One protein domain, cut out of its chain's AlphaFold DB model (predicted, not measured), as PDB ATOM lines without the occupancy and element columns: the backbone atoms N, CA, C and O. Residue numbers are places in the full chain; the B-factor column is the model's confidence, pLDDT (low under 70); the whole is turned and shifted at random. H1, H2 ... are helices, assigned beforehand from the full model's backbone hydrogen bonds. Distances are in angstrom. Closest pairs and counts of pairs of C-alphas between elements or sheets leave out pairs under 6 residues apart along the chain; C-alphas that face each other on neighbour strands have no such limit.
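Overview. This is residues 796 to 872 of the 1117 residues of the protein "WGR domain-containing protein" of Breznakiella homolactica (UniProt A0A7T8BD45). Two helices, H2 and H3, lie side by side as a helical hairpin, and H1 packs steeply across the last part of H3, its own end making a corner with the start of H2. After H3, a tail without a named element, residues 856 to 872, folds back along the length of H3 and runs on past its start. The printed part has 77 residues with three named helices, in the order H1, H2, H3, and no named strand; the class is all helix. It is only just compact, close to loose, with a radius of gyration of the C-alphas of 13.4 A, and elongated, spanning 43 by 27 by 21 A.

Along the chain. Look first for the longest helix, H3, residues 834 to 855: find C-alpha 834 at (-4.747, 4.147, -13.433), and from there it runs 31.6 A to C-alpha 855 at (-33.186, 16.944, -18.372). Before it, H2 takes residues 817 to 830, 20.3 A long. H1, residues 802 to 814, begins at C-alpha 802 at (-22.763, 21.817, -25.731) and is 18.2 A long.

Arrangement. Start at H3, which touches H2 in a hairpin, opposite ways at a shallow tilt of 14 degrees; the closest C-alphas are those of Phe 828 and Lys 837, 5.1 A apart. With residues 846 to 854 alone, H3 touches H1, opposite ways at a steep tilt of 58 degrees; look at the closest C-alphas, Ser 803 and Ala 850, 4.3 A apart. H1 and H2 touch only at the corner, H2 with residues 817 to 823 alone; their closest C-alphas, Phe 814 and Ser 820, are 4.9 A apart. In H1, H2 and H3 every O i to N i+4 pair is within hydrogen-bond range.

Size, cuts and confidence. The two C-alphas farthest apart are those of Asp 855 and Glu 872, 45.7 A. The printed part has no cut, and the links H1 to H2 and H2 to H3 are tight. In the B-factor column of this predicted model the mean pLDDT of the printed part is 77.5; values under 70 stand at residues 796 to 801, 817, 855 to 857 and 868 to 872.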
ATOM      1  N   GLY A 796     -13.025  22.031 -22.716       66.19
ATOM      2  CA  GLY A 796     -12.399  23.326 -23.017       66.19
ATOM      3  C   GLY A 796     -13.127  24.190 -24.053       66.19
ATOM      4  O   GLY A 796     -12.907  25.397 -24.094       66.19
ATOM      5  N   ALA A 797     -13.987  23.601 -24.882       52.34
ATOM      6  CA  ALA A 797     -14.672  24.311 -25.952       52.34
ATOM      7  C   ALA A 797     -15.891  25.101 -25.445       52.34
ATOM      8  O   ALA A 797     -16.680  24.628 -24.614       52.34
ATOM      9  N   THR A 798     -16.053  26.305 -25.995       54.88
ATOM     10  CA  THR A 798     -17.256  27.135 -25.881       54.88
ATOM     11  C   THR A 798     -18.045  26.964 -27.180       54.88
ATOM     12  O   THR A 798     -17.569  27.369 -28.233       54.88
ATOM     13  N   MET A 799     -19.199  26.292 -27.133       57.59
ATOM     14  CA  MET A 799     -20.040  26.027 -28.312       57.59
ATOM     15  C   MET A 799     -21.528  26.033 -27.936       57.59
ATOM     16  O   MET A 799     -21.872  25.742 -26.787       57.59
ATOM     17  N   HIS A 800     -22.400  26.334 -28.900       51.91
ATOM     18  CA  HIS A 800     -23.855  26.284 -28.728       51.91
ATOM     19  C   HIS A 800     -24.339  24.842 -28.494       51.91
ATOM     20  O   HIS A 800     -23.795  23.900 -29.070       51.91
ATOM     21  N   HIS A 801     -25.346  24.669 -27.628       57.25
ATOM     22  CA  HIS A 801     -25.943  23.364 -27.294       57.25
ATOM     23  C   HIS A 801     -24.914  22.287 -26.893       57.25
ATOM     24  O   HIS A 801     -25.029  21.116 -27.246       57.25
ATOM     25  N   LYS A 802     -23.868  22.689 -26.158       71.75
ATOM     26  CA  LYS A 802     -22.763  21.817 -25.731       71.75
ATOM     27  C   LYS A 802     -23.243  20.563 -24.993       71.75
ATOM     28  O   LYS A 802     -22.772  19.472 -25.302       71.75
ATOM     29  N   SER A 803     -24.170  20.722 -24.053       73.75
ATOM     30  CA  SER A 803     -24.717  19.629 -23.241       73.75
ATOM     31  C   SER A 803     -25.497  18.652 -24.129       73.75
ATOM     32  O   SER A 803     -25.151  17.473 -24.163       73.75
ATOM     33  N   HIS A 804     -26.366  19.162 -25.010       74.69
ATOM     34  CA  HIS A 804     -27.056  18.391 -26.058       74.69
ATOM     35  C   HIS A 804     -26.130  17.553 -26.926       74.69
ATOM     36  O   HIS A 804     -26.307  16.349 -27.115       74.69
ATOM     37  N   ARG A 805     -25.069  18.190 -27.421       74.19
ATOM     38  CA  ARG A 805     -24.042  17.542 -28.226       74.19
ATOM     39  C   ARG A 805     -23.379  16.412 -27.418       74.19
ATOM     40  O   ARG A 805     -23.310  15.278 -27.883       74.19
ATOM     41  N   ILE A 806     -22.947  16.654 -26.184       81.94
ATOM     42  CA  ILE A 806     -22.311  15.620 -25.345       81.94
ATOM     43  C   ILE A 806     -23.254  14.430 -25.077       81.94
ATOM     44  O   ILE A 806     -22.814  13.279 -25.162       81.94
ATOM     45  N   VAL A 807     -24.535  14.684 -24.799       80.12
ATOM     46  CA  VAL A 807     -25.558  13.642 -24.605       80.12
ATOM     47  C   VAL A 807     -25.733  12.815 -25.876       80.12
ATOM     48  O   VAL A 807     -25.659  11.584 -25.849       80.12
ATOM     49  N   ARG A 808     -25.870  13.482 -27.021       77.19
ATOM     50  CA  ARG A 808     -26.018  12.839 -28.328       77.19
ATOM     51  C   ARG A 808     -24.786  12.029 -28.733       77.19
ATOM     52  O   ARG A 808     -24.916  10.945 -29.304       77.19
ATOM     53  N   LEU A 809     -23.590  12.508 -28.392       83.06
ATOM     54  CA  LEU A 809     -22.336  11.779 -28.574       83.06
ATOM     55  C   LEU A 809     -22.320  10.491 -27.758       83.06
ATOM     56  O   LEU A 809     -22.003   9.423 -28.282       83.06
ATOM     57  N   ALA A 810     -22.673  10.580 -26.475       83.38
ATOM     58  CA  ALA A 810     -22.756   9.415 -25.606       83.38
ATOM     59  C   ALA A 810     -23.757   8.394 -26.159       83.38
ATOM     60  O   ALA A 810     -23.403   7.220 -26.295       83.38
ATOM     61  N   ASN A 811     -24.929   8.871 -26.597       81.50
ATOM     62  CA  ASN A 811     -25.976   8.051 -27.195       81.50
ATOM     63  C   ASN A 811     -25.493   7.280 -28.432       81.50
ATOM     64  O   ASN A 811     -25.721   6.076 -28.548       81.50
ATOM     65  N   ASN A 812     -24.745   7.939 -29.317       77.56
ATOM     66  CA  ASN A 812     -24.208   7.321 -30.531       77.56
ATOM     67  C   ASN A 812     -23.036   6.357 -30.286       77.56
ATOM     68  O   ASN A 812     -22.801   5.461 -31.098       77.56
ATOM     69  N   ILE A 813     -22.292   6.522 -29.187       78.81
ATOM     70  CA  ILE A 813     -21.166   5.643 -28.831       78.81
ATOM     71  C   ILE A 813     -21.644   4.422 -28.028       78.81
ATOM     72  O   ILE A 813     -21.118   3.316 -28.189       78.81
ATOM     73  N   PHE A 814     -22.613   4.602 -27.129       80.19
ATOM     74  CA  PHE A 814     -22.960   3.606 -26.117       80.19
ATOM     75  C   PHE A 814     -24.445   3.211 -26.080       80.19
ATOM     76  O   PHE A 814     -24.774   2.298 -25.318       80.19
ATOM     77  N   GLY A 815     -25.321   3.769 -26.915       72.31
ATOM     78  CA  GLY A 815     -26.780   3.625 -26.786       72.31
ATOM     79  C   GLY A 815     -27.351   4.627 -25.780       72.31
ATOM     80  O   GLY A 815     -26.606   5.484 -25.332       72.31
ATOM     81  N   ASP A 816     -28.633   4.522 -25.416       75.12
ATOM     82  CA  ASP A 816     -29.342   5.528 -24.604       75.12
ATOM     83  C   ASP A 816     -28.581   6.061 -23.365       75.12
ATOM     84  O   ASP A 816     -27.637   5.454 -22.848       75.12
ATOM     85  N   ALA A 817     -28.994   7.234 -22.886       66.44
ATOM     86  CA  ALA A 817     -28.296   8.000 -21.856       66.44
ATOM     87  C   ALA A 817     -27.966   7.184 -20.590       66.44
ATOM     88  O   ALA A 817     -26.854   7.247 -20.050       66.44
ATOM     89  N   GLU A 818     -28.900   6.349 -20.128       70.62
ATOM     90  CA  GLU A 818     -28.667   5.498 -18.966       70.62
ATOM     91  C   GLU A 818     -27.695   4.348 -19.265       70.62
ATOM     92  O   GLU A 818     -26.855   3.993 -18.424       70.62
ATOM     93  N   ASP A 819     -27.809   3.730 -20.439       78.25
ATOM     94  CA  ASP A 819     -26.911   2.674 -20.890       78.25
ATOM     95  C   ASP A 819     -25.485   3.193 -21.100       78.25
ATOM     96  O   ASP A 819     -24.523   2.485 -20.768       78.25
ATOM     97  N   SER A 820     -25.339   4.446 -21.537       81.44
ATOM     98  CA  SER A 820     -24.071   5.169 -21.653       81.44
ATOM     99  C   SER A 820     -23.331   5.255 -20.318       81.44
ATOM    100  O   SER A 820     -22.199   4.762 -20.188       81.44
ATOM    101  N   LEU A 821     -23.983   5.783 -19.277       88.19
ATOM    102  CA  LEU A 821     -23.403   5.883 -17.933       88.19
ATOM    103  C   LEU A 821     -23.078   4.496 -17.348       88.19
ATOM    104  O   LEU A 821     -21.995   4.278 -16.787       88.19
ATOM    105  N   LYS A 822     -23.972   3.509 -17.521       86.56
ATOM    106  CA  LYS A 822     -23.757   2.122 -17.058       86.56
ATOM    107  C   LYS A 822     -22.535   1.483 -17.729       86.56
ATOM    108  O   LYS A 822     -21.727   0.849 -17.037       86.56
ATOM    109  N   LYS A 823     -22.373   1.645 -19.047       87.25
ATOM    110  CA  LYS A 823     -21.246   1.095 -19.822       87.25
ATOM    111  C   LYS A 823     -19.923   1.770 -19.468       87.25
ATOM    112  O   LYS A 823     -18.957   1.060 -19.188       87.25
ATOM    113  N   LEU A 824     -19.877   3.097 -19.357       89.56
ATOM    114  CA  LEU A 824     -18.673   3.825 -18.932       89.56
ATOM    115  C   LEU A 824     -18.236   3.436 -17.514       89.56
ATOM    116  O   LEU A 824     -17.063   3.151 -17.263       89.56
ATOM    117  N   LYS A 825     -19.193   3.296 -16.589       89.88
ATOM    118  CA  LYS A 825     -18.934   2.824 -15.220       89.88
ATOM    119  C   LYS A 825     -18.457   1.373 -15.170       89.88
ATOM    120  O   LYS A 825     -17.724   0.998 -14.252       89.88
ATOM    121  N   LYS A 826     -18.873   0.538 -16.125       90.12
ATOM    122  CA  LYS A 826     -18.355  -0.825 -16.296       90.12
ATOM    123  C   LYS A 826     -16.909  -0.797 -16.806       90.12
ATOM    124  O   LYS A 826     -16.064  -1.422 -16.171       90.12
ATOM    125  N   LEU A 827     -16.605  -0.019 -17.846       88.38
ATOM    126  CA  LEU A 827     -15.243   0.137 -18.386       88.38
ATOM    127  C   LEU A 827     -14.259   0.658 -17.329       88.38
ATOM    128  O   LEU A 827     -13.183   0.090 -17.144       88.38
ATOM    129  N   PHE A 828     -14.677   1.652 -16.544       89.69
ATOM    130  CA  PHE A 828     -13.933   2.152 -15.386       89.69
ATOM    131  C   PHE A 828     -13.546   1.047 -14.381       89.69
ATOM    132  O   PHE A 828     -12.454   1.066 -13.808       89.69
ATOM    133  N   LYS A 829     -14.432   0.069 -14.146       88.19
ATOM    134  CA  LYS A 829     -14.182  -1.043 -13.214       88.19
ATOM    135  C   LYS A 829     -13.284  -2.126 -13.803       88.19
ATOM    136  O   LYS A 829     -12.585  -2.787 -13.039       88.19
ATOM    137  N   GLU A 830     -13.354  -2.342 -15.113       84.25
ATOM    138  CA  GLU A 830     -12.697  -3.464 -15.786       84.25
ATOM    139  C   GLU A 830     -11.212  -3.218 -16.076       84.25
ATOM    140  O   GLU A 830     -10.419  -4.154 -15.982       84.25
ATOM    141  N   PHE A 831     -10.805  -1.984 -16.388       77.44
ATOM    142  CA  PHE A 831      -9.385  -1.653 -16.555       77.44
ATOM    143  C   PHE A 831      -8.665  -1.653 -15.200       77.44
ATOM    144  O   PHE A 831      -9.287  -1.381 -14.186       77.44
ATOM    145  N   ASP A 832      -7.358  -1.937 -15.150       76.38
ATOM    146  CA  ASP A 832      -6.528  -1.779 -13.930       76.38
ATOM    147  C   ASP A 832      -5.543  -0.606 -14.050       76.38
ATOM    148  O   ASP A 832      -5.001  -0.141 -13.043       76.38
ATOM    149  N   ASP A 833      -5.344  -0.108 -15.272       84.62
ATOM    150  CA  ASP A 833      -4.437   0.989 -15.558       84.62
ATOM    151  C   ASP A 833      -4.983   2.292 -14.969       84.62
ATOM    152  O   ASP A 833      -6.101   2.699 -15.313       84.62
ATOM    153  N   PRO A 834      -4.224   2.968 -14.091       80.69
ATOM    154  CA  PRO A 834      -4.747   4.147 -13.433       80.69
ATOM    155  C   PRO A 834      -5.064   5.292 -14.389       80.69
ATOM    156  O   PRO A 834      -5.993   6.045 -14.133       80.69
ATOM    157  N   LYS A 835      -4.342   5.431 -15.503       84.44
ATOM    158  CA  LYS A 835      -4.617   6.506 -16.454       84.44
ATOM    159  C   LYS A 835      -5.868   6.202 -17.277       84.44
ATOM    160  O   LYS A 835      -6.712   7.076 -17.433       84.44
ATOM    161  N   ALA A 836      -6.053   4.953 -17.708       85.75
ATOM    162  CA  ALA A 836      -7.281   4.541 -18.393       85.75
ATOM    163  C   ALA A 836      -8.536   4.734 -17.519       85.75
ATOM    164  O   ALA A 836      -9.565   5.197 -18.004       85.75
ATOM    165  N   LYS A 837      -8.446   4.433 -16.216       89.50
ATOM    166  CA  LYS A 837      -9.546   4.668 -15.266       89.50
ATOM    167  C   LYS A 837      -9.904   6.144 -15.118       89.50
ATOM    168  O   LYS A 837     -11.084   6.468 -15.066       89.50
ATOM    169  N   GLU A 838      -8.906   7.021 -15.050       90.38
ATOM    170  CA  GLU A 838      -9.120   8.472 -14.976       90.38
ATOM    171  C   GLU A 838      -9.850   8.992 -16.214       90.38
ATOM    172  O   GLU A 838     -10.768   9.794 -16.087       90.38
ATOM    173  N   ILE A 839      -9.521   8.465 -17.389       91.69
ATOM    174  CA  ILE A 839     -10.159   8.861 -18.642       91.69
ATOM    175  C   ILE A 839     -11.632   8.430 -18.698       91.69
ATOM    176  O   ILE A 839     -12.500   9.256 -18.970       91.69
ATOM    177  N   TYR A 840     -11.945   7.163 -18.401       92.75
ATOM    178  CA  TYR A 840     -13.341   6.703 -18.402       92.75
ATOM    179  C   TYR A 840     -14.185   7.397 -17.325       92.75
ATOM    180  O   TYR A 840     -15.364   7.653 -17.556       92.75
ATOM    181  N   ALA A 841     -13.591   7.718 -16.169       90.75
ATOM    182  CA  ALA A 841     -14.246   8.519 -15.139       90.75
ATOM    183  C   ALA A 841     -14.502   9.960 -15.615       90.75
ATOM    184  O   ALA A 841     -15.591  10.482 -15.396       90.75
ATOM    185  N   GLY A 842     -13.538  10.570 -16.311       90.81
ATOM    186  CA  GLY A 842     -13.670  11.905 -16.897       90.81
ATOM    187  C   GLY A 842     -14.800  11.990 -17.920       90.81
ATOM    188  O   GLY A 842     -15.687  12.824 -17.770       90.81
ATOM    189  N   PHE A 843     -14.832  11.084 -18.903       92.38
ATOM    190  CA  PHE A 843     -15.904  11.076 -19.904       92.38
ATOM    191  C   PHE A 843     -17.268  10.704 -19.293       92.38
ATOM    192  O   PHE A 843     -18.270  11.311 -19.649       92.38
ATOM    193  N   HIS A 844     -17.325   9.788 -18.315       93.25
ATOM    194  CA  HIS A 844     -18.561   9.510 -17.562       93.25
ATOM    195  C   HIS A 844     -19.116  10.763 -16.877       93.25
ATOM    196  O   HIS A 844     -20.319  10.989 -16.913       93.25
ATOM    197  N   ASN A 845     -18.260  11.558 -16.231       92.44
ATOM    198  CA  ASN A 845     -18.705  12.755 -15.516       92.44
ATOM    199  C   ASN A 845     -19.125  13.866 -16.478       92.44
ATOM    200  O   ASN A 845     -20.109  14.532 -16.200       92.44
ATOM    201  N   LEU A 846     -18.440  13.997 -17.619       90.69
ATOM    202  CA  LEU A 846     -18.833  14.925 -18.680       90.69
ATOM    203  C   LEU A 846     -20.237  14.605 -19.224       90.69
ATOM    204  O   LEU A 846     -21.045  15.506 -19.402       90.69
ATOM    205  N   VAL A 847     -20.539  13.322 -19.455       88.81
ATOM    206  CA  VAL A 847     -21.868  12.878 -19.915       88.81
ATOM    207  C   VAL A 847     -22.927  13.041 -18.824       88.81
ATOM    208  O   VAL A 847     -24.046  13.430 -19.128       88.81
ATOM    209  N   LEU A 848     -22.587  12.768 -17.560       89.56
ATOM    210  CA  LEU A 848     -23.505  12.948 -16.433       89.56
ATOM    211  C   LEU A 848     -23.894  14.421 -16.245       89.56
ATOM    212  O   LEU A 848     -25.076  14.708 -16.132       89.56
ATOM    213  N   GLU A 849     -22.917  15.332 -16.252       88.62
ATOM    214  CA  GLU A 849     -23.151  16.781 -16.144       88.62
ATOM    215  C   GLU A 849     -24.016  17.284 -17.303       88.62
ATOM    216  O   GLU A 849     -24.993  17.988 -17.080       88.62
ATOM    217  N   ALA A 850     -23.719  16.845 -18.530       85.12
ATOM    218  CA  ALA A 850     -24.513  17.214 -19.693       85.12
ATOM    219  C   ALA A 850     -25.970  16.716 -19.608       85.12
ATOM    220  O   ALA A 850     -26.877  17.479 -19.915       85.12
ATOM    221  N   LEU A 851     -26.205  15.476 -19.158       81.44
ATOM    222  CA  LEU A 851     -27.555  14.925 -18.964       81.44
ATOM    223  C   LEU A 851     -28.342  15.664 -17.873       81.44
ATOM    224  O   LEU A 851     -29.520  15.953 -18.051       81.44
ATOM    225  N   GLU A 852     -27.693  15.982 -16.751       83.19
ATOM    226  CA  GLU A 852     -28.320  16.710 -15.640       83.19
ATOM    227  C   GLU A 852     -28.661  18.162 -16.029       83.19
ATOM    228  O   GLU A 852     -29.677  18.692 -15.580       83.19
ATOM    229  N   GLU A 853     -27.858  18.799 -16.887       80.50
ATOM    230  CA  GLU A 853     -28.157  20.127 -17.442       80.50
ATOM    231  C   GLU A 853     -29.318  20.121 -18.450       80.50
ATOM    232  O   GLU A 853     -30.072  21.093 -18.492       80.50
ATOM    233  N   GLU A 854     -29.469  19.064 -19.257       70.38
ATOM    234  CA  GLU A 854     -30.537  18.966 -20.262       70.38
ATOM    235  C   GLU A 854     -31.897  18.595 -19.665       70.38
ATOM    236  O   GLU A 854     -32.896  19.267 -19.926       70.38
ATOM    237  N   ASP A 855     -31.936  17.536 -18.858       67.88
ATOM    238  CA  ASP A 855     -33.186  16.944 -18.372       67.88
ATOM    239  C   ASP A 855     -33.582  17.467 -16.976       67.88
ATOM    240  O   ASP A 855     -34.721  17.296 -16.542       67.88
ATOM    241  N   GLY A 856     -32.659  18.117 -16.250       62.97
ATOM    242  CA  GLY A 856     -32.901  18.692 -14.918       62.97
ATOM    243  C   GLY A 856     -33.096  17.669 -13.786       62.97
ATOM    244  O   GLY A 856     -33.318  18.065 -12.637       62.97
ATOM    245  N   ASP A 857     -33.005  16.375 -14.101       69.44
ATOM    246  CA  ASP A 857     -33.139  15.241 -13.184       69.44
ATOM    247  C   ASP A 857     -31.764  14.670 -12.773       69.44
ATOM    248  O   ASP A 857     -30.779  14.782 -13.496       69.44
ATOM    249  N   GLU A 858     -31.675  14.026 -11.601       77.00
ATOM    250  CA  GLU A 858     -30.436  13.387 -11.115       77.00
ATOM    251  C   GLU A 858     -30.295  11.964 -11.697       77.00
ATOM    252  O   GLU A 858     -30.963  11.025 -11.251       77.00
ATOM    253  N   PHE A 859     -29.392  11.770 -12.665       73.25
ATOM    254  CA  PHE A 859     -29.200  10.480 -13.362       73.25
ATOM    255  C   PHE A 859     -28.157   9.569 -12.707       73.25
ATOM    256  O   PHE A 859     -28.053   8.374 -13.018       73.25
ATOM    257  N   GLY A 860     -27.350  10.093 -11.783       79.12
ATOM    258  CA  GLY A 860     -26.294   9.307 -11.172       79.12
ATOM    259  C   GLY A 860     -25.374  10.093 -10.257       79.12
ATOM    260  O   GLY A 860     -25.676  11.177  -9.793       79.12
ATOM    261  N   LYS A 861     -24.225   9.489  -9.940       82.50
ATOM    262  CA  LYS A 861     -23.178  10.146  -9.151       82.50
ATOM    263  C   LYS A 861     -21.879  10.165  -9.937       82.50
ATOM    264  O   LYS A 861     -21.537   9.113 -10.503       82.50
ATOM    265  N   PRO A 862     -21.129  11.278  -9.899       86.69
ATOM    266  CA  PRO A 862     -19.819  11.352 -10.515       86.69
ATOM    267  C   PRO A 862     -18.885  10.246 -10.008       86.69
ATOM    268  O   PRO A 862     -18.915   9.848  -8.838       86.69
ATOM    269  N   ILE A 863     -18.034   9.739 -10.895       90.56
ATOM    270  CA  ILE A 863     -16.939   8.838 -10.548       90.56
ATOM    271  C   ILE A 863     -15.748   9.706 -10.130       90.56
ATOM    272  O   ILE A 863     -15.038  10.250 -10.972       90.56
ATOM    273  N   ASP A 864     -15.527   9.836  -8.823       85.69
ATOM    274  CA  ASP A 864     -14.355  10.522  -8.268       85.69
ATOM    275  C   ASP A 864     -13.127   9.600  -8.325       85.69
ATOM    276  O   ASP A 864     -12.923   8.724  -7.477       85.69
ATOM    277  N   TYR A 865     -12.338   9.738  -9.390       83.50
ATOM    278  CA  TYR A 865     -11.129   8.952  -9.591       83.50
ATOM    279  C   TYR A 865     -10.023   9.767 -10.268       83.50
ATOM    280  O   TYR A 865     -10.230  10.362 -11.321       83.50
ATOM    281  N   LYS A 866      -8.812   9.725  -9.697       75.12
ATOM    282  CA  LYS A 866      -7.628  10.425 -10.213       75.12
ATOM    283  C   LYS A 866      -6.392   9.530 -10.191       75.12
ATOM    284  O   LYS A 866      -6.093   8.904  -9.168       75.12
ATOM    285  N   ALA A 867      -5.652   9.479 -11.296       73.81
ATOM    286  CA  ALA A 867      -4.491   8.604 -11.417       73.81
ATOM    287  C   ALA A 867      -3.307   9.090 -10.537       73.81
ATOM    288  O   ALA A 867      -3.059  10.294 -10.415       73.81
ATOM    289  N   PRO A 868      -2.521   8.193  -9.911       53.34
ATOM    290  CA  PRO A 868      -1.331   8.556  -9.143       53.34
ATOM    291  C   PRO A 868      -0.160   9.008 -10.043       53.34
ATOM    292  O   PRO A 868       0.124   8.405 -11.073       53.34
ATOM    293  N   ALA A 869       0.566  10.056  -9.629       43.72
ATOM    294  CA  ALA A 869       1.629  10.685 -10.431       43.72
ATOM    295  C   ALA A 869       2.913   9.815 -10.590       43.72
ATOM    296  O   ALA A 869       3.347   9.203  -9.607       43.72
ATOM    297  N   PRO A 870       3.591   9.815 -11.766       39.34
ATOM    298  CA  PRO A 870       4.844   9.061 -12.012       39.34
ATOM    299  C   PRO A 870       6.034   9.631 -11.194       39.34
ATOM    300  O   PRO A 870       5.852  10.649 -10.550       39.34
ATOM    301  N   LYS A 871       7.261   9.073 -11.138       32.72
ATOM    302  CA  LYS A 871       8.388   9.544 -10.246       32.72
ATOM    303  C   LYS A 871       9.656  10.039 -11.006       32.72
ATOM    304  O   LYS A 871      10.049   9.347 -11.930       32.72
ATOM    305  N   GLU A 872      10.321  11.144 -10.577       31.69
ATOM    306  CA  GLU A 872      11.605  11.724 -11.125       31.69
ATOM    307  C   GLU A 872      12.517  12.456 -10.057       31.69
ATOM    308  O   GLU A 872      11.988  12.863  -9.021       31.69
TER     309      GLU A 872